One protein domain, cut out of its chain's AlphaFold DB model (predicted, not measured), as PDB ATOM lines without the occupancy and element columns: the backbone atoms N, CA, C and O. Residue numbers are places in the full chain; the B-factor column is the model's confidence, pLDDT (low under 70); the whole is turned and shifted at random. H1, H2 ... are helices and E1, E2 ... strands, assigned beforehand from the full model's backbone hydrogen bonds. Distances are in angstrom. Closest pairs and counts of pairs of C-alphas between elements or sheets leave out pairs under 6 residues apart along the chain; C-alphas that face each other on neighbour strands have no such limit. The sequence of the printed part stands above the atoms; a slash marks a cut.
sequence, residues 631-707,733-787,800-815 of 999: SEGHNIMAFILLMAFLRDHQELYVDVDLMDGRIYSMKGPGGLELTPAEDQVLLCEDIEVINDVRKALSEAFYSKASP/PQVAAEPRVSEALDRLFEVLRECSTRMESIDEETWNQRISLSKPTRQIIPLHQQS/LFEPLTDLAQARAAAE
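AT A GLANCE: This is residues 631 to 707, 733 to 787 and 800 to 815 of the 999 residues of the protein "Utp6 protein" of Symbiodinium microadriaticum (UniProt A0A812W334). A small sheet of four strands, E3 E2 E1 E4, stands beside a bundle of three helices, in which the long H2 and H3 lie side by side, running opposite ways, and H1 grazes the sheet. The short helices H4 and H5 lead from the end of H3 round towards the edge strand E4, and H6 lies near E4. The printed part has 148 residues, with six named helices and four named strands in the order H1 E1 E2 E3 H2 H3 H4 H5 E4 H6; the class is mixed, and the sheet is antiparallel throughout. The whole is compact, with a radius of gyration of the C-alphas of 16.4 A, yet elongated, spanning 60 by 33 by 29 A.

HOW THE PARTS SIT: E1, residues 653 to 657, E2, residues 663 to 667, and E3, residues 673 to 676, form a meander, each strand the antiparallel neighbour of the one before; E1 and E2 are a hairpin, and so are E2 and E3. N 655 and O 665 are 2.8 A apart, and N 674 and O 666 2.9 A, within hydrogen-bond range. E4, residues 778 to 782, is antiparallel to E1, with N 654 and O 781 2.9 A apart. H1, residues 636 to 645, only grazes the sheet with residues 636 to 643. H2, residues 686 to 700, touches H1 with residues 690 to 694 alone, the closest C-alphas being those of Ala 644 and Ile 690, 5.7 A apart, at a steep tilt of 41 degrees. H3, residues 739 to 754, touches H2 at a shallow tilt of 19 degrees, opposite ways; the closest C-alphas are those of Val 693 and Ala 744, 5.1 A apart. H4, residues 758 to 761, and H3 meet only through their link, and H5, residues 764 to 770, is apart from H4. H6, residues 803 to 815, only grazes the sheet with residues 806 to 814. Every O i to N i+4 pair is within hydrogen-bond range in H1, H2, H3, H5 and H6; H4 is too short for one.

IN THESE COORDINATES: H1 begins at C-alpha 636 (119.955, 170.036, 130.467) and H6 ends at C-alpha 815 (91.707, 168.257, 119.794). H3 is 22.8 A long, H2 21.5 A, H6 17.5 A, H1 14.2 A, E1 13.1 A and E4 13.0 A.

THE WHOLE: The C-alphas of Pro 707 and Ser 774, 60.4 A apart, are the two farthest. Residues 708 to 732 and 788 to 799 are not printed, with C-alpha gaps of 12.9 A and 10.3 A. Of the links printed whole, none is long. Twenty residues have pLDDT under 70, among them 631 to 634 and 702 to 707.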
ATOM      1  N   SER A 631     120.144 174.631 139.352       55.62
ATOM      2  CA  SER A 631     118.760 174.481 138.892       55.62
ATOM      3  C   SER A 631     118.393 175.439 137.744       55.62
ATOM      4  O   SER A 631     117.418 175.191 137.039       55.62
ATOM      5  N   GLU A 632     119.174 176.502 137.517       57.38
ATOM      6  CA  GLU A 632     118.958 177.464 136.435       57.38
ATOM      7  C   GLU A 632     119.560 176.986 135.100       57.38
ATOM      8  O   GLU A 632     120.776 176.999 134.896       57.38
ATOM      9  N   GLY A 633     118.683 176.614 134.162       54.66
ATOM     10  CA  GLY A 633     118.838 176.813 132.715       54.66
ATOM     11  C   GLY A 633     119.884 175.995 131.944       54.66
ATOM     12  O   GLY A 633     119.572 175.462 130.888       54.66
ATOM     13  N   HIS A 634     121.123 175.878 132.419       65.50
ATOM     14  CA  HIS A 634     122.245 175.361 131.622       65.50
ATOM     15  C   HIS A 634     122.522 173.857 131.798       65.50
ATOM     16  O   HIS A 634     123.352 173.294 131.084       65.50
ATOM     17  N   ASN A 635     121.829 173.177 132.717       72.25
ATOM     18  CA  ASN A 635     122.152 171.803 133.132       72.25
ATOM     19  C   ASN A 635     121.306 170.700 132.466       72.25
ATOM     20  O   ASN A 635     121.251 169.573 132.966       72.25
ATOM     21  N   ILE A 636     120.717 170.987 131.299       80.25
ATOM     22  CA  ILE A 636     119.955 170.036 130.467       80.25
ATOM     23  C   ILE A 636     120.696 168.709 130.226       80.25
ATOM     24  O   ILE A 636     120.099 167.645 130.364       80.25
ATOM     25  N   MET A 637     122.014 168.754 129.994       79.31
ATOM     26  CA  MET A 637     122.899 167.581 129.895       79.31
ATOM     27  C   MET A 637     122.720 166.632 131.086       79.31
ATOM     28  O   MET A 637     122.426 165.450 130.920       79.31
ATOM     29  N   ALA A 638     122.880 167.144 132.304       73.00
ATOM     30  CA  ALA A 638     122.839 166.316 133.498       73.00
ATOM     31  C   ALA A 638     121.411 165.945 133.917       73.00
ATOM     32  O   ALA A 638     121.210 164.889 134.513       73.00
ATOM     33  N   PHE A 639     120.417 166.759 133.555       76.38
ATOM     34  CA  PHE A 639     119.017 166.376 133.681       76.38
ATOM     35  C   PHE A 639     118.654 165.200 132.756       76.38
ATOM     36  O   PHE A 639     118.025 164.245 133.211       76.38
ATOM     37  N   ILE A 640     119.083 165.202 131.491       83.12
ATOM     38  CA  ILE A 640     118.801 164.066 130.604       83.12
ATOM     39  C   ILE A 640     119.581 162.817 131.040       83.12
ATOM     40  O   ILE A 640     119.028 161.720 131.012       83.12
ATOM     41  N   LEU A 641     120.806 162.956 131.566       80.50
ATOM     42  CA  LEU A 641     121.473 161.839 132.251       80.50
ATOM     43  C   LEU A 641     120.655 161.343 133.458       80.50
ATOM     44  O   LEU A 641     120.513 160.135 133.641       80.50
ATOM     45  N   LEU A 642     120.068 162.240 134.262       81.44
ATOM     46  CA  LEU A 642     119.176 161.847 135.356       81.44
ATOM     47  C   LEU A 642     117.976 161.047 134.826       81.44
ATOM     48  O   LEU A 642     117.695 159.996 135.391       81.44
ATOM     49  N   MET A 643     117.329 161.458 133.727       83.12
ATOM     50  CA  MET A 643     116.276 160.663 133.070       83.12
ATOM     51  C   MET A 643     116.781 159.302 132.569       83.12
ATOM     52  O   MET A 643     116.119 158.285 132.781       83.12
ATOM     53  N   ALA A 644     117.954 159.255 131.935       82.50
ATOM     54  CA  ALA A 644     118.545 158.021 131.421       82.50
ATOM     55  C   ALA A 644     118.836 157.001 132.538       82.50
ATOM     56  O   ALA A 644     118.694 155.803 132.320       82.50
ATOM     57  N   PHE A 645     119.158 157.453 133.755       81.00
ATOM     58  CA  PHE A 645     119.470 156.573 134.890       81.00
ATOM     59  C   PHE A 645     118.378 156.487 135.978       81.00
ATOM     60  O   PHE A 645     118.553 155.749 136.952       81.00
ATOM     61  N   LEU A 646     117.246 157.193 135.839       81.25
ATOM     62  CA  LEU A 646     116.168 157.169 136.837       81.25
ATOM     63  C   LEU A 646     115.486 155.795 136.898       81.25
ATOM     64  O   LEU A 646     115.212 155.176 135.867       81.25
ATOM     65  N   ARG A 647     115.169 155.316 138.103       77.62
ATOM     66  CA  ARG A 647     114.498 154.022 138.278       77.62
ATOM     67  C   ARG A 647     112.999 154.142 138.004       77.62
ATOM     68  O   ARG A 647     112.375 155.122 138.393       77.62
ATOM     69  N   ASP A 648     112.449 153.090 137.410       76.00
ATOM     70  CA  ASP A 648     111.031 152.862 137.084       76.00
ATOM     71  C   ASP A 648     110.008 153.299 138.154       76.00
ATOM     72  O   ASP A 648     108.950 153.830 137.835       76.00
ATOM     73  N   HIS A 649     110.322 153.087 139.431       76.38
ATOM     74  CA  HIS A 649     109.461 153.396 140.577       76.38
ATOM     75  C   HIS A 649     109.629 154.817 141.142       76.38
ATOM     76  O   HIS A 649     109.030 155.139 142.168       76.38
ATOM     77  N   GLN A 650     110.472 155.659 140.542       82.19
ATOM     78  CA  GLN A 650     110.629 157.055 140.945       82.19
ATOM     79  C   GLN A 650     109.704 157.930 140.104       82.19
ATOM     80  O   GLN A 650     109.846 157.988 138.886       82.19
ATOM     81  N   GLU A 651     108.773 158.632 140.746       83.81
ATOM     82  CA  GLU A 651     107.855 159.540 140.055       83.81
ATOM     83  C   GLU A 651     108.620 160.587 139.228       83.81
ATOM     84  O   GLU A 651     109.515 161.270 139.733       83.81
ATOM     85  N   LEU A 652     108.269 160.680 137.945       88.88
ATOM     86  CA  LEU A 652     108.832 161.619 136.983       88.88
ATOM     87  C   LEU A 652     107.711 162.097 136.064       88.88
ATOM     88  O   LEU A 652     107.032 161.283 135.435       88.88
ATOM     89  N   TYR A 653     107.545 163.412 135.973       91.81
ATOM     90  CA  TYR A 653     106.552 164.077 135.138       91.81
ATOM     91  C   TYR A 653     107.217 165.126 134.249       91.81
ATOM     92  O   TYR A 653     108.236 165.706 134.626       91.81
ATOM     93  N   VAL A 654     106.607 165.426 133.108       93.06
ATOM     94  CA  VAL A 654     107.006 166.512 132.205       93.06
ATOM     95  C   VAL A 654     105.795 167.386 131.884       93.06
ATOM     96  O   VAL A 654     104.729 166.866 131.575       93.06
ATOM     97  N   ASP A 655     105.930 168.705 131.995       93.69
ATOM     98  CA  ASP A 655     104.952 169.682 131.509       93.69
ATOM     99  C   ASP A 655     105.253 169.959 130.034       93.69
ATOM    100  O   ASP A 655     106.283 170.547 129.702       93.69
ATOM    101  N   VAL A 656     104.385 169.470 129.153       93.88
ATOM    102  CA  VAL A 656     104.555 169.483 127.695       93.88
ATOM    103  C   VAL A 656     103.480 170.355 127.083       93.88
ATOM    104  O   VAL A 656     102.305 170.189 127.412       93.88
ATOM    105  N   ASP A 657     103.844 171.241 126.159       93.56
ATOM    106  CA  ASP A 657     102.842 171.875 125.309       93.56
ATOM    107  C   ASP A 657     102.489 170.956 124.134       93.56
ATOM    108  O   ASP A 657     103.314 170.643 123.275       93.56
ATOM    109  N   LEU A 658     101.236 170.501 124.102       90.56
ATOM    110  CA  LEU A 658     100.719 169.619 123.053       90.56
ATOM    111  C   LEU A 658     100.640 170.300 121.675       90.56
ATOM    112  O   LEU A 658     100.371 169.626 120.678       90.56
ATOM    113  N   MET A 659     100.820 171.624 121.610       90.06
ATOM    114  CA  MET A 659     100.788 172.391 120.369       90.06
ATOM    115  C   MET A 659     102.019 172.125 119.493       90.06
ATOM    116  O   MET A 659     101.835 171.859 118.306       90.06
ATOM    117  N   ASP A 660     103.230 172.197 120.061       90.62
ATOM    118  CA  ASP A 660     104.528 172.098 119.364       90.62
ATOM    119  C   ASP A 660     105.387 170.886 119.795       90.62
ATOM    120  O   ASP A 660     106.312 170.502 119.074       90.62
ATOM    121  N   GLY A 661     105.060 170.257 120.932       91.19
ATOM    122  CA  GLY A 661     105.817 169.155 121.531       91.19
ATOM    123  C   GLY A 661     106.967 169.601 122.443       91.19
ATOM    124  O   GLY A 661     107.777 168.758 122.835       91.19
ATOM    125  N   ARG A 662     107.071 170.895 122.783       94.19
ATOM    126  CA  ARG A 662     108.134 171.432 123.648       94.19
ATOM    127  C   ARG A 662     107.891 171.080 125.113       94.19
ATOM    128  O   ARG A 662     106.789 171.235 125.644       94.19
ATOM    129  N   ILE A 663     108.960 170.665 125.790       94.12
ATOM    130  CA  ILE A 663     108.957 170.394 127.228       94.12
ATOM    131  C   ILE A 663     109.338 171.669 127.991       94.12
ATOM    132  O   ILE A 663     110.416 172.226 127.783       94.12
ATOM    133  N   TYR A 664     108.450 172.130 128.874       93.12
ATOM    134  CA  TYR A 664     108.571 173.400 129.597       93.12
ATOM    135  C   TYR A 664     109.145 173.262 131.009       93.12
ATOM    136  O   TYR A 664     110.002 174.055 131.385       93.12
ATOM    137  N   SER A 665     108.704 172.284 131.799       92.56
ATOM    138  CA  SER A 665     109.358 171.943 133.070       92.56
ATOM    139  C   SER A 665     109.196 170.465 133.394       92.56
ATOM    140  O   SER A 665     108.345 169.775 132.835       92.56
ATOM    141  N   MET A 666     110.072 169.937 134.241       89.56
ATOM    142  CA  MET A 666     110.229 168.500 134.437       89.56
ATOM    143  C   MET A 666     110.394 168.222 135.927       89.56
ATOM    144  O   MET A 666     111.258 168.797 136.588       89.56
ATOM    145  N   LYS A 667     109.501 167.395 136.472       89.62
ATOM    146  CA  LYS A 667     109.252 167.263 137.911       89.62
ATOM    147  C   LYS A 667     109.603 165.846 138.347       89.62
ATOM    148  O   LYS A 667     108.880 164.898 138.047       89.62
ATOM    149  N   GLY A 668     110.753 165.711 138.991       86.06
ATOM    150  CA  GLY A 668     111.303 164.457 139.494       86.06
ATOM    151  C   GLY A 668     110.912 164.146 140.946       86.06
ATOM    152  O   GLY A 668     110.175 164.901 141.596       86.06
ATOM    153  N   PRO A 669     111.441 163.040 141.496       79.19
ATOM    154  CA  PRO A 669     111.073 162.558 142.820       79.19
ATOM    155  C   PRO A 669     111.472 163.557 143.912       79.19
ATOM    156  O   PRO A 669     112.557 164.134 143.892       79.19
ATOM    157  N   GLY A 670     110.601 163.727 144.907       79.81
ATOM    158  CA  GLY A 670     110.875 164.591 146.058       79.81
ATOM    159  C   GLY A 670     110.756 166.093 145.785       79.81
ATOM    160  O   GLY A 670     111.260 166.868 146.593       79.81
ATOM    161  N   GLY A 671     110.092 166.511 144.700       79.56
ATOM    162  CA  GLY A 671     109.820 167.925 144.408       79.56
ATOM    163  C   GLY A 671     110.944 168.659 143.670       79.56
ATOM    164  O   GLY A 671     110.966 169.886 143.675       79.56
ATOM    165  N   LEU A 672     111.867 167.923 143.047       78.25
ATOM    166  CA  LEU A 672     112.848 168.478 142.116       78.25
ATOM    167  C   LEU A 672     112.124 168.940 140.843       78.25
ATOM    168  O   LEU A 672     111.701 168.100 140.055       78.25
ATOM    169  N   GLU A 673     111.991 170.246 140.632       86.44
ATOM    170  CA  GLU A 673     111.498 170.820 139.375       86.44
ATOM    171  C   GLU A 673     112.651 171.477 138.615       86.44
ATOM    172  O   GLU A 673     113.432 172.233 139.192       86.44
ATOM    173  N   LEU A 674     112.769 171.152 137.327       85.00
ATOM    174  CA  LEU A 674     113.817 171.637 136.437       85.00
ATOM    175  C   LEU A 674     113.199 172.175 135.145       85.00
ATOM    176  O   LEU A 674     112.409 171.499 134.486       85.00
ATOM    177  N   THR A 675     113.583 173.397 134.796       89.38
ATOM    178  CA  THR A 675     113.053 174.176 133.672       89.38
ATOM    179  C   THR A 675     114.210 174.429 132.702       89.38
ATOM    180  O   THR A 675     115.202 175.033 133.124       89.38
ATOM    181  N   PRO A 676     114.152 173.966 131.437       88.75
ATOM    182  CA  PRO A 676     115.132 174.350 130.421       88.75
ATOM    183  C   PRO A 676     115.179 175.874 130.264       88.75
ATOM    184  O   PRO A 676     114.168 176.551 130.457       88.75
ATOM    185  N   ALA A 677     116.339 176.426 129.907       88.69
ATOM    186  CA  ALA A 677     116.429 177.850 129.595       88.69
ATOM    187  C   ALA A 677     115.564 178.215 128.368       88.69
ATOM    188  O   ALA A 677     115.235 177.360 127.545       88.69
ATOM    189  N   GLU A 678     115.172 179.486 128.232       87.81
ATOM    190  CA  GLU A 678     114.259 179.928 127.161       87.81
ATOM    191  C   GLU A 678     114.834 179.707 125.747       87.81
ATOM    192  O   GLU A 678     114.073 179.469 124.804       87.81
ATOM    193  N   ASP A 679     116.163 179.720 125.616       89.19
ATOM    194  CA  ASP A 679     116.927 179.394 124.406       89.19
ATOM    195  C   ASP A 679     117.021 177.882 124.122       89.19
ATOM    196  O   ASP A 679     117.251 177.488 122.978       89.19
ATOM    197  N   GLN A 680     116.779 177.029 125.123       91.88
ATOM    198  CA  GLN A 680     116.838 175.575 124.990       91.88
ATOM    199  C   GLN A 680     115.480 174.961 124.627       91.88
ATOM    200  O   GLN A 680     114.494 175.083 125.361       91.88
ATOM    201  N   VAL A 681     115.428 174.230 123.511       93.62
ATOM    202  CA  VAL A 681     114.222 173.527 123.042       93.62
ATOM    203  C   VAL A 681     114.411 172.021 123.164       93.62
ATOM    204  O   VAL A 681     114.864 171.353 122.232       93.62
ATOM    205  N   LEU A 682     114.023 171.491 124.322       93.75
ATOM    206  CA  LEU A 682     113.789 170.062 124.493       93.75
ATOM    207  C   LEU A 682     112.398 169.710 123.943       93.75
ATOM    208  O   LEU A 682     111.415 170.384 124.261       93.75
ATOM    209  N   LEU A 683     112.329 168.665 123.128       94.19
ATOM    210  CA  LEU A 683     111.131 168.162 122.465       94.19
ATOM    211  C   LEU A 683     110.789 166.761 122.979       94.19
ATOM    212  O   LEU A 683     111.653 166.021 123.453       94.19
ATOM    213  N   CYS A 684     109.529 166.352 122.852       91.19
ATOM    214  CA  CYS A 684     109.127 165.004 123.253       91.19
ATOM    215  C   CYS A 684     109.770 163.887 122.419       91.19
ATOM    216  O   CYS A 684     109.955 162.795 122.952       91.19
ATOM    217  N   GLU A 685     110.174 164.143 121.170       90.69
ATOM    218  CA  GLU A 685     110.907 163.142 120.377       90.69
ATOM    219  C   GLU A 685     112.311 162.861 120.941       90.69
ATOM    220  O   GLU A 685     112.808 161.744 120.817       90.69
ATOM    221  N   ASP A 686     112.930 163.810 121.657       92.50
ATOM    222  CA  ASP A 686     114.233 163.583 122.298       92.50
ATOM    223  C   ASP A 686     114.151 162.488 123.383       92.50
ATOM    224  O   ASP A 686     115.143 161.813 123.669       92.50
ATOM    225  N   ILE A 687     112.959 162.245 123.954       90.75
ATOM    226  CA  ILE A 687     112.719 161.157 124.916       90.75
ATOM    227  C   ILE A 687     112.905 159.779 124.255       90.75
ATOM    228  O   ILE A 687     113.276 158.827 124.941       90.75
ATOM    229  N   GLU A 688     112.745 159.651 122.934       89.12
ATOM    230  CA  GLU A 688     113.034 158.399 122.220       89.12
ATOM    231  C   GLU A 688     114.524 158.062 122.258       89.12
ATOM    232  O   GLU A 688     114.888 156.920 122.521       89.12
ATOM    233  N   VAL A 689     115.398 159.064 122.145       91.56
ATOM    234  CA  VAL A 689     116.852 158.864 122.262       91.56
ATOM    235  C   VAL A 689     117.256 158.544 123.712       91.56
ATOM    236  O   VAL A 689     118.170 157.752 123.949       91.56
ATOM    237  N   ILE A 690     116.516 159.053 124.706       90.00
ATOM    238  CA  ILE A 690     116.663 158.634 126.115       90.00
ATOM    239  C   ILE A 690     116.219 157.171 126.301       90.00
ATOM    240  O   ILE A 690     116.876 156.416 127.023       90.00
ATOM    241  N   ASN A 691     115.130 156.749 125.651       89.50
ATOM    242  CA  ASN A 691     114.674 155.358 125.655       89.50
ATOM    243  C   ASN A 691     115.680 154.421 124.970       89.50
ATOM    244  O   ASN A 691     115.935 153.344 125.506       89.50
ATOM    245  N   ASP A 692     116.281 154.824 123.846       90.31
ATOM    246  CA  ASP A 692     117.327 154.060 123.153       90.31
ATOM    247  C   ASP A 692     118.534 153.822 124.065       90.31
ATOM    248  O   ASP A 692     118.960 152.679 124.233       90.31
ATOM    249  N   VAL A 693     119.033 154.866 124.739       89.38
ATOM    250  CA  VAL A 693     120.117 154.744 125.733       89.38
ATOM    251  C   VAL A 693     119.721 153.796 126.867       89.38
ATOM    252  O   VAL A 693     120.490 152.904 127.225       89.38
ATOM    253  N   ARG A 694     118.506 153.931 127.416       87.19
ATOM    254  CA  ARG A 694     117.998 153.054 128.489       87.19
ATOM    255  C   ARG A 694     117.861 151.600 128.046       87.19
ATOM    256  O   ARG A 694     118.169 150.697 128.823       87.19
ATOM    257  N   LYS A 695     117.429 151.368 126.807       87.38
ATOM    258  CA  LYS A 695     117.297 150.041 126.203       87.38
ATOM    259  C   LYS A 695     118.666 149.417 125.940       87.38
ATOM    260  O   LYS A 695     118.896 148.312 126.413       87.38
ATOM    261  N   ALA A 696     119.585 150.133 125.291       89.12
ATOM    262  CA  ALA A 696     120.946 149.662 125.036       89.12
ATOM    263  C   ALA A 696     121.682 149.323 126.344       89.12
ATOM    264  O   ALA A 696     122.271 148.253 126.461       89.12
ATOM    265  N   LEU A 697     121.575 150.175 127.373       83.81
ATOM    266  CA  LEU A 697     122.099 149.875 128.710       83.81
ATOM    267  C   LEU A 697     121.436 148.633 129.328       83.81
ATOM    268  O   LEU A 697     122.124 147.811 129.926       83.81
ATOM    269  N   SER A 698     120.115 148.480 129.191       82.38
ATOM    270  CA  SER A 698     119.376 147.322 129.710       82.38
ATOM    271  C   SER A 698     119.692 146.012 128.983       82.38
ATOM    272  O   SER A 698     119.593 144.960 129.611       82.38
ATOM    273  N   GLU A 699     120.038 146.056 127.696       84.44
ATOM    274  CA  GLU A 699     120.505 144.902 126.914       84.44
ATOM    275  C   GLU A 699     121.952 144.544 127.304       84.44
ATOM    276  O   GLU A 699     122.243 143.383 127.603       84.44
ATOM    277  N   ALA A 700     122.822 145.550 127.443       82.56
ATOM    278  CA  ALA A 700     124.223 145.377 127.816       82.56
ATOM    279  C   ALA A 700     124.451 144.988 129.294       82.56
ATOM    280  O   ALA A 700     125.548 144.539 129.639       82.56
ATOM    281  N   PHE A 701     123.463 145.142 130.188       77.19
ATOM    282  CA  PHE A 701     123.549 144.715 131.594       77.19
ATOM    283  C   PHE A 701     123.543 143.180 131.726       77.19
ATOM    284  O   PHE A 701     122.526 142.535 131.998       77.19
ATOM    285  N   TYR A 702     124.721 142.576 131.591       64.00
ATOM    286  CA  TYR A 702     124.886 141.131 131.634       64.00
ATOM    287  C   TYR A 702     124.697 140.561 133.045       64.00
ATOM    288  O   TYR A 702     125.431 140.860 133.988       64.00
ATOM    289  N   SER A 703     123.731 139.647 133.159       53.69
ATOM    290  CA  SER A 703     123.441 138.855 134.363       53.69
ATOM    291  C   SER A 703     124.069 137.455 134.349       53.69
ATOM    292  O   SER A 703     123.920 136.701 135.315       53.69
ATOM    293  N   LYS A 704     124.793 137.083 133.278       55.09
ATOM    294  CA  LYS A 704     125.594 135.848 133.256       55.09
ATOM    295  C   LYS A 704     126.607 135.928 134.395       55.09
ATOM    296  O   LYS A 704     127.440 136.829 134.407       55.09
ATOM    297  N   ALA A 705     126.521 134.989 135.339       54.50
ATOM    298  CA  ALA A 705     127.436 134.925 136.472       54.50
ATOM    299  C   ALA A 705     128.887 134.987 135.976       54.50
ATOM    300  O   ALA A 705     129.243 134.261 135.041       54.50
ATOM    301  N   SER A 706     129.693 135.853 136.595       53.62
ATOM    302  CA  SER A 706     131.091 136.045 136.213       53.62
ATOM    303  C   SER A 706     131.803 134.689 136.141       53.62
ATOM    304  O   SER A 706     131.568 133.825 136.999       53.62
ATOM    305  N   PRO A 707     132.625 134.444 135.101       56.41
ATOM    306  CA  PRO A 707     133.277 133.155 134.927       56.41
ATOM    307  C   PRO A 707     134.099 132.880 136.181       56.41
ATOM    308  O   PRO A 707     135.020 133.636 136.489       56.41
ATOM    309  N   PRO A 733     126.155 143.308 138.369       60.47
ATOM    310  CA  PRO A 733     125.797 143.413 136.959       60.47
ATOM    311  C   PRO A 733     126.863 144.219 136.218       60.47
ATOM    312  O   PRO A 733     127.011 145.416 136.463       60.47
ATOM    313  N   GLN A 734     127.613 143.568 135.334       65.75
ATOM    314  CA  GLN A 734     128.572 144.243 134.467       65.75
ATOM    315  C   GLN A 734     127.849 144.727 133.209       65.75
ATOM    316  O   GLN A 734     127.066 143.988 132.614       65.75
ATOM    317  N   VAL A 735     128.125 145.964 132.801       68.94
ATOM    318  CA  VAL A 735     127.752 146.452 131.469       68.94
ATOM    319  C   VAL A 735     128.777 145.882 130.492       68.94
ATOM    320  O   VAL A 735     129.978 146.092 130.671       68.94
ATOM    321  N   ALA A 736     128.328 145.119 129.498       75.75
ATOM    322  CA  ALA A 736     129.190 144.657 128.419       75.75
ATOM    323  C   ALA A 736     129.674 145.843 127.569       75.75
ATOM    324  O   ALA A 736     128.980 146.850 127.437       75.75
ATOM    325  N   ALA A 737     130.851 145.706 126.955       76.94
ATOM    326  CA  ALA A 737     131.347 146.651 125.955       76.94
ATOM    327  C   ALA A 737     130.596 146.455 124.623       76.94
ATOM    328  O   ALA A 737     131.149 145.960 123.645       76.94
ATOM    329  N   GLU A 738     129.300 146.766 124.621       84.75
ATOM    330  CA  GLU A 738     128.410 146.604 123.474       84.75
ATOM    331  C   GLU A 738     128.334 147.918 122.668       84.75
ATOM    332  O   GLU A 738     127.907 148.932 123.229       84.75
ATOM    333  N   PRO A 739     128.706 147.933 121.366       88.44
ATOM    334  CA  PRO A 739     128.792 149.162 120.566       88.44
ATOM    335  C   PRO A 739     127.520 150.017 120.556       88.44
ATOM    336  O   PRO A 739     127.611 151.246 120.575       88.44
ATOM    337  N   ARG A 740     126.345 149.377 120.653       89.56
ATOM    338  CA  ARG A 740     125.032 150.033 120.771       89.56
ATOM    339  C   ARG A 740     124.946 151.039 121.918       89.56
ATOM    340  O   ARG A 740     124.232 152.029 121.805       89.56
ATOM    341  N   VAL A 741     125.644 150.792 123.032       87.00
ATOM    342  CA  VAL A 741     125.635 151.699 124.192       87.00
ATOM    343  C   VAL A 741     126.387 152.986 123.864       87.00
ATOM    344  O   VAL A 741     125.896 154.066 124.180       87.00
ATOM    345  N   SER A 742     127.541 152.889 123.196       86.88
ATOM    346  CA  SER A 742     128.269 154.055 122.676       86.88
ATOM    347  C   SER A 742     127.461 154.794 121.608       86.88
ATOM    348  O   SER A 742     127.244 155.988 121.758       86.88
ATOM    349  N   GLU A 743     126.924 154.090 120.607       93.88
ATOM    350  CA  GLU A 743     126.119 154.681 119.525       93.88
ATOM    351  C   GLU A 743     124.897 155.452 120.059       93.88
ATOM    352  O   GLU A 743     124.643 156.587 119.653       93.88
ATOM    353  N   ALA A 744     124.164 154.875 121.020       91.62
ATOM    354  CA  ALA A 744     123.025 155.539 121.649       91.62
ATOM    355  C   ALA A 744     123.448 156.750 122.504       91.62
ATOM    356  O   ALA A 744     122.760 157.773 122.502       91.62
ATOM    357  N   LEU A 745     124.575 156.664 123.223       87.50
ATOM    358  CA  LEU A 745     125.107 157.785 124.006       87.50
ATOM    359  C   LEU A 745     125.613 158.924 123.113       87.50
ATOM    360  O   LEU A 745     125.342 160.082 123.420       87.50
ATOM    361  N   ASP A 746     126.288 158.624 122.004       89.75
ATOM    362  CA  ASP A 746     126.740 159.628 121.039       89.75
ATOM    363  C   ASP A 746     125.546 160.337 120.383       89.75
ATOM    364  O   ASP A 746     125.500 161.570 120.394       89.75
ATOM    365  N   ARG A 747     124.512 159.590 119.962       93.81
ATOM    366  CA  ARG A 747     123.234 160.155 119.483       93.81
ATOM    367  C   ARG A 747     122.576 161.066 120.529       93.81
ATOM    368  O   ARG A 747     122.057 162.130 120.191       93.81
ATOM    369  N   LEU A 748     122.627 160.692 121.810       90.88
ATOM    370  CA  LEU A 748     122.141 161.530 122.911       90.88
ATOM    371  C   LEU A 748     122.982 162.811 123.085       90.88
ATOM    372  O   LEU A 748     122.424 163.887 123.310       90.88
ATOM    373  N   PHE A 749     124.310 162.733 122.968       88.44
ATOM    374  CA  PHE A 749     125.181 163.912 123.020       88.44
ATOM    375  C   PHE A 749     124.986 164.848 121.816       88.44
ATOM    376  O   PHE A 749     125.180 166.055 121.961       88.44
ATOM    377  N   GLU A 750     124.601 164.333 120.647       91.62
ATOM    378  CA  GLU A 750     124.228 165.144 119.481       91.62
ATOM    379  C   GLU A 750     122.920 165.905 119.723       91.62
ATOM    380  O   GLU A 750     122.928 167.135 119.673       91.62
ATOM    381  N   VAL A 751     121.850 165.207 120.120       90.44
ATOM    382  CA  VAL A 751     120.563 165.817 120.514       90.44
ATOM    383  C   VAL A 751     120.750 166.910 121.571       90.44
ATOM    384  O   VAL A 751     120.208 168.005 121.449       90.44
ATOM    385  N   LEU A 752     121.584 166.674 122.585       86.31
ATOM    386  CA  LEU A 752     121.863 167.664 123.630       86.31
ATOM    387  C   LEU A 752     122.613 168.912 123.142       86.31
ATOM    388  O   LEU A 752     122.435 169.989 123.719       86.31
ATOM    389  N   ARG A 753     123.434 168.795 122.090       88.94
ATOM    390  CA  ARG A 753     124.051 169.953 121.423       88.94
ATOM    391  C   ARG A 753     123.011 170.712 120.604       88.94
ATOM    392  O   ARG A 753     122.972 171.937 120.697       88.94
ATOM    393  N   GLU A 754     122.155 170.000 119.868       92.31
ATOM    394  CA  GLU A 754     121.049 170.609 119.124       92.31
ATOM    395  C   GLU A 754     120.105 171.383 120.037       92.31
ATOM    396  O   GLU A 754     119.782 172.519 119.717       92.31
ATOM    397  N   CYS A 755     119.697 170.832 121.188       91.81
ATOM    398  CA  CYS A 755     118.747 171.475 122.103       91.81
ATOM    399  C   CYS A 755     119.097 172.937 122.435       91.81
ATOM    400  O   CYS A 755     118.185 173.723 122.667       91.81
ATOM    401  N   SER A 756     120.387 173.306 122.436       87.62
ATOM    402  CA  SER A 756     120.874 174.669 122.726       87.62
ATOM    403  C   SER A 756     121.005 175.587 121.496       87.62
ATOM    404  O   SER A 756     121.315 176.762 121.649       87.62
ATOM    405  N   THR A 757     120.804 175.072 120.282       91.56
ATOM    406  CA  THR A 757     120.808 175.833 119.015       91.56
ATOM    407  C   THR A 757     119.510 175.673 118.218       91.56
ATOM    408  O   THR A 757     119.340 176.297 117.173       91.56
ATOM    409  N   ARG A 758     118.563 174.865 118.707       92.25
ATOM    410  CA  ARG A 758     117.381 174.403 117.966       92.25
ATOM    411  C   ARG A 758     116.401 175.508 117.553       92.25
ATOM    412  O   ARG A 758     115.750 175.357 116.524       92.25
ATOM    413  N   MET A 759     116.336 176.632 118.279       88.25
ATOM    414  CA  MET A 759     115.587 177.825 117.826       88.25
ATOM    415  C   MET A 759     116.236 178.547 116.634       88.25
ATOM    416  O   MET A 759     115.563 179.323 115.963       88.25
ATOM    417  N   GLU A 760     117.530 178.330 116.377       91.88
ATOM    418  CA  GLU A 760     118.248 178.896 115.228       91.88
ATOM    419  C   GLU A 760     118.364 177.900 114.059       91.88
ATOM    420  O   GLU A 760     118.589 178.325 112.925       91.88
ATOM    421  N   SER A 761     118.242 176.589 114.319       91.81
ATOM    422  CA  SER A 761     118.460 175.530 113.321       91.81
ATOM    423  C   SER A 761     117.196 174.868 112.763       91.81
ATOM    424  O   SER A 761     117.258 174.378 111.635       91.81
ATOM    425  N   ILE A 762     116.067 174.850 113.487       91.94
ATOM    426  CA  ILE A 762     114.786 174.427 112.898       91.94
ATOM    427  C   ILE A 762     114.254 175.553 112.011       91.94
ATOM    428  O   ILE A 762     114.132 176.699 112.440       91.94
ATOM    429  N   ASP A 763     113.916 175.215 110.771       94.19
ATOM    430  CA  ASP A 763     113.302 176.146 109.838       94.19
ATOM    431  C   ASP A 763     111.827 176.429 110.180       94.19
ATOM    432  O   ASP A 763     111.114 175.622 110.784       94.19
ATOM    433  N   GLU A 764     111.350 177.600 109.759       91.44
ATOM    434  CA  GLU A 764     109.994 178.071 110.047       91.44
ATOM    435  C   GLU A 764     108.901 177.168 109.438       91.44
ATOM    436  O   GLU A 764     107.791 177.122 109.967       91.44
ATOM    437  N   GLU A 765     109.182 176.408 108.372       93.12
ATOM    438  CA  GLU A 765     108.204 175.486 107.785       93.12
ATOM    439  C   GLU A 765     108.054 174.231 108.655       93.12
ATOM    440  O   GLU A 765     106.942 173.921 109.086       93.12
ATOM    441  N   THR A 766     109.160 173.576 109.020       89.56
ATOM    442  CA  THR A 766     109.189 172.437 109.955       89.56
ATOM    443  C   THR A 766     108.589 172.798 111.318       89.56
ATOM    444  O   THR A 766     107.848 172.000 111.897       89.56
ATOM    445  N   TRP A 767     108.848 174.006 111.835       89.44
ATOM    446  CA  TRP A 767     108.228 174.463 113.083       89.44
ATOM    447  C   TRP A 767     106.707 174.632 112.944       89.44
ATOM    448  O   TRP A 767     105.943 174.126 113.768       89.44
ATOM    449  N   ASN A 768     106.236 175.270 111.867       87.69
ATOM    450  CA  ASN A 768     104.800 175.432 111.616       87.69
ATOM    451  C   ASN A 768     104.080 174.106 111.301       87.69
ATOM    452  O   ASN A 768     102.899 173.986 111.612       87.69
ATOM    453  N   GLN A 769     104.763 173.097 110.746       86.06
ATOM    454  CA  GLN A 769     104.203 171.749 110.546       86.06
ATOM    455  C   GLN A 769     103.986 170.984 111.868       86.06
ATOM    456  O   GLN A 769     103.116 170.112 111.940       86.06
ATOM    457  N   ARG A 770     104.738 171.308 112.932       83.69
ATOM    458  CA  ARG A 770     104.524 170.747 114.280       83.69
ATOM    459  C   ARG A 770     103.279 171.338 114.945       83.69
ATOM    460  O   ARG A 770     102.478 170.577 115.507       83.69
ATOM    461  N   ILE A 771     103.120 172.664 114.838       84.56
ATOM    462  CA  ILE A 771     102.001 173.442 115.389       84.56
ATOM    463  C   ILE A 771     100.668 172.916 114.847       84.56
ATOM    464  O   ILE A 771     100.444 172.835 113.643       84.56
ATOM    465  N   SER A 772      99.765 172.554 115.758       75.69
ATOM    466  CA  SER A 772      98.552 171.796 115.412       75.69
ATOM    467  C   SER A 772      97.303 172.201 116.187       75.69
ATOM    468  O   SER A 772      96.225 172.328 115.608       75.69
ATOM    469  N   LEU A 773      97.434 172.438 117.492       79.62
ATOM    470  CA  LEU A 773      96.360 172.982 118.316       79.62
ATOM    471  C   LEU A 773      96.244 174.496 118.102       79.62
ATOM    472  O   LEU A 773      97.243 175.190 117.931       79.62
ATOM    473  N   SER A 774      95.023 175.035 118.172       81.31
ATOM    474  CA  SER A 774      94.790 176.476 117.970       81.31
ATOM    475  C   SER A 774      95.332 177.363 119.104       81.31
ATOM    476  O   SER A 774      95.285 178.592 119.003       81.31
ATOM    477  N   LYS A 775      95.769 176.748 120.211       85.62
ATOM    478  CA  LYS A 775      96.282 177.393 121.423       85.62
ATOM    479  C   LYS A 775      97.353 176.517 122.086       85.62
ATOM    480  O   LYS A 775      97.174 175.293 122.098       85.62
ATOM    481  N   PRO A 776      98.362 177.128 122.734       85.75
ATOM    482  CA  PRO A 776      99.269 176.417 123.630       85.75
ATOM    483  C   PRO A 776      98.463 175.686 124.709       85.75
ATOM    484  O   PRO A 776      97.622 176.286 125.387       85.75
ATOM    485  N   THR A 777      98.674 174.379 124.824       88.25
ATOM    486  CA  THR A 777      97.903 173.479 125.687       88.25
ATOM    487  C   THR A 777      98.875 172.633 126.491       88.25
ATOM    488  O   THR A 777      99.229 171.519 126.108       88.25
ATOM    489  N   ARG A 778      99.310 173.188 127.624       90.75
ATOM    490  CA  ARG A 778     100.215 172.512 128.552       90.75
ATOM    491  C   ARG A 778      99.529 171.365 129.283       90.75
ATOM    492  O   ARG A 778      98.452 171.542 129.861       90.75
ATOM    493  N   GLN A 779     100.167 170.202 129.274       90.31
ATOM    494  CA  GLN A 779      99.751 169.015 130.002       90.31
ATOM    495  C   GLN A 779     100.939 168.420 130.761       90.31
ATOM    496  O   GLN A 779     101.969 168.093 130.178       90.31
ATOM    497  N   ILE A 780     100.739 168.185 132.060       91.00
ATOM    498  CA  ILE A 780     101.661 167.395 132.875       91.00
ATOM    499  C   ILE A 780     101.448 165.915 132.539       91.00
ATOM    500  O   ILE A 780     100.428 165.322 132.897       91.00
ATOM    501  N   ILE A 781     102.418 165.327 131.847       89.12
ATOM    502  CA  ILE A 781     102.457 163.916 131.476       89.12
ATOM    503  C   ILE A 781     103.354 163.177 132.486       89.12
ATOM    504  O   ILE A 781     104.538 163.502 132.591       89.12
ATOM    505  N   PRO A 782     102.850 162.185 133.247       88.25
ATOM    506  CA  PRO A 782     103.721 161.243 133.949       88.25
ATOM    507  C   PRO A 782     104.522 160.445 132.916       88.25
ATOM    508  O   PRO A 782     103.921 159.787 132.072       88.25
ATOM    509  N   LEU A 783     105.854 160.480 132.982       83.94
ATOM    510  CA  LEU A 783     106.686 159.665 132.097       83.94
ATOM    511  C   LEU A 783     106.632 158.206 132.524       83.94
ATOM    512  O   LEU A 783     106.179 157.382 131.745       83.94
ATOM    513  N   HIS A 784     106.974 157.905 133.782       81.31
ATOM    514  CA  HIS A 784     106.785 156.578 134.373       81.31
ATOM    515  C   HIS A 784     105.294 156.283 134.626       81.31
ATOM    516  O   HIS A 784     104.861 156.075 135.763       81.31
ATOM    517  N   GLN A 785     104.478 156.265 133.568       63.78
ATOM    518  CA  GLN A 785     103.143 155.701 133.656       63.78
ATOM    519  C   GLN A 785     103.258 154.253 134.110       63.78
ATOM    520  O   GLN A 785     103.884 153.412 133.460       63.78
ATOM    521  N   GLN A 786     102.502 153.938 135.159       52.31
ATOM    522  CA  GLN A 786     101.977 152.596 135.363       52.31
ATOM    523  C   GLN A 786     100.930 152.313 134.273       52.31
ATOM    524  O   GLN A 786      99.746 152.118 134.546       52.31
ATOM    525  N   SER A 787     101.403 152.269 133.020       47.41
ATOM    526  CA  SER A 787     100.811 151.451 131.971       47.41
ATOM    527  C   SER A 787     100.454 150.121 132.620       47.41
ATOM    528  O   SER A 787     101.244 149.569 133.392       47.41
ATOM    529  N   LEU A 800     110.735 154.658 129.337       66.44
ATOM    530  CA  LEU A 800     110.050 155.664 130.146       66.44
ATOM    531  C   LEU A 800     108.591 155.770 129.691       66.44
ATOM    532  O   LEU A 800     107.681 155.486 130.454       66.44
ATOM    533  N   PHE A 801     108.418 156.150 128.427       67.31
ATOM    534  CA  PHE A 801     107.209 156.679 127.791       67.31
ATOM    535  C   PHE A 801     107.327 156.382 126.286       67.31
ATOM    536  O   PHE A 801     108.461 156.392 125.803       67.31
ATOM    537  N   GLU A 802     106.247 156.112 125.544       74.56
ATOM    538  CA  GLU A 802     106.314 155.927 124.077       74.56
ATOM    539  C   GLU A 802     105.933 157.246 123.386       74.56
ATOM    540  O   GLU A 802     104.750 157.489 123.140       74.56
ATOM    541  N   PRO A 803     106.890 158.158 123.120       63.44
ATOM    542  CA  PRO A 803     106.595 159.585 123.087       63.44
ATOM    543  C   PRO A 803     105.728 159.996 121.906       63.44
ATOM    544  O   PRO A 803     104.760 160.726 122.105       63.44
ATOM    545  N   LEU A 804     106.009 159.489 120.702       66.06
ATOM    546  CA  LEU A 804     105.163 159.741 119.536       66.06
ATOM    547  C   LEU A 804     103.763 159.118 119.698       66.06
ATOM    548  O   LEU A 804     102.766 159.784 119.420       66.06
ATOM    549  N   THR A 805     103.667 157.884 120.204       73.62
ATOM    550  CA  THR A 805     102.399 157.156 120.405       73.62
ATOM    551  C   THR A 805     101.495 157.831 121.440       73.62
ATOM    552  O   THR A 805     100.299 158.036 121.207       73.62
ATOM    553  N   ASP A 806     102.052 158.183 122.596       73.69
ATOM    554  CA  ASP A 806     101.309 158.733 123.727       73.69
ATOM    555  C   ASP A 806     101.031 160.236 123.556       73.69
ATOM    556  O   ASP A 806      99.940 160.698 123.906       73.69
ATOM    557  N   LEU A 807     101.949 161.007 122.953       73.06
ATOM    558  CA  LEU A 807     101.687 162.412 122.621       73.06
ATOM    559  C   LEU A 807     100.660 162.531 121.493       73.06
ATOM    560  O   LEU A 807      99.781 163.385 121.590       73.06
ATOM    561  N   ALA A 808     100.680 161.660 120.476       77.62
ATOM    562  CA  ALA A 808      99.626 161.630 119.459       77.62
ATOM    563  C   ALA A 808      98.243 161.346 120.074       77.62
ATOM    564  O   ALA A 808      97.266 162.009 119.718       77.62
ATOM    565  N   GLN A 809      98.154 160.433 121.050       81.56
ATOM    566  CA  GLN A 809      96.920 160.195 121.808       81.56
ATOM    567  C   GLN A 809      96.500 161.413 122.647       81.56
ATOM    568  O   GLN A 809      95.330 161.800 122.609       81.56
ATOM    569  N   ALA A 810      97.429 162.052 123.366       79.62
ATOM    570  CA  ALA A 810      97.150 163.250 124.162       79.62
ATOM    571  C   ALA A 810      96.680 164.430 123.285       79.62
ATOM    572  O   ALA A 810      95.674 165.072 123.590       79.62
ATOM    573  N   ARG A 811      97.346 164.653 122.147       81.12
ATOM    574  CA  ARG A 811      97.011 165.646 121.115       81.12
ATOM    575  C   ARG A 811      95.635 165.383 120.500       81.12
ATOM    576  O   ARG A 811      94.814 166.295 120.471       81.12
ATOM    577  N   ALA A 812      95.322 164.142 120.119       83.94
ATOM    578  CA  ALA A 812      93.998 163.769 119.608       83.94
ATOM    579  C   ALA A 812      92.881 163.908 120.667       83.94
ATOM    580  O   ALA A 812      91.752 164.283 120.343       83.94
ATOM    581  N   ALA A 813      93.178 163.643 121.944       84.88
ATOM    582  CA  ALA A 813      92.242 163.863 123.048       84.88
ATOM    583  C   ALA A 813      92.010 165.362 123.326       84.88
ATOM    584  O   ALA A 813      90.869 165.775 123.556       84.88
ATOM    585  N   ALA A 814      93.063 166.183 123.264       83.19
ATOM    586  CA  ALA A 814      92.975 167.637 123.382       83.19
ATOM    587  C   ALA A 814      92.192 168.259 122.213       83.19
ATOM    588  O   ALA A 814      91.302 169.079 122.443       83.19
ATOM    589  N   GLU A 815      92.445 167.813 120.979       87.50
ATOM    590  CA  GLU A 815      91.707 168.257 119.794       87.50
ATOM    591  C   GLU A 815      90.220 167.891 119.895       87.50
ATOM    592  O   GLU A 815      89.362 168.762 119.755       87.50
TER     593      GLU A 815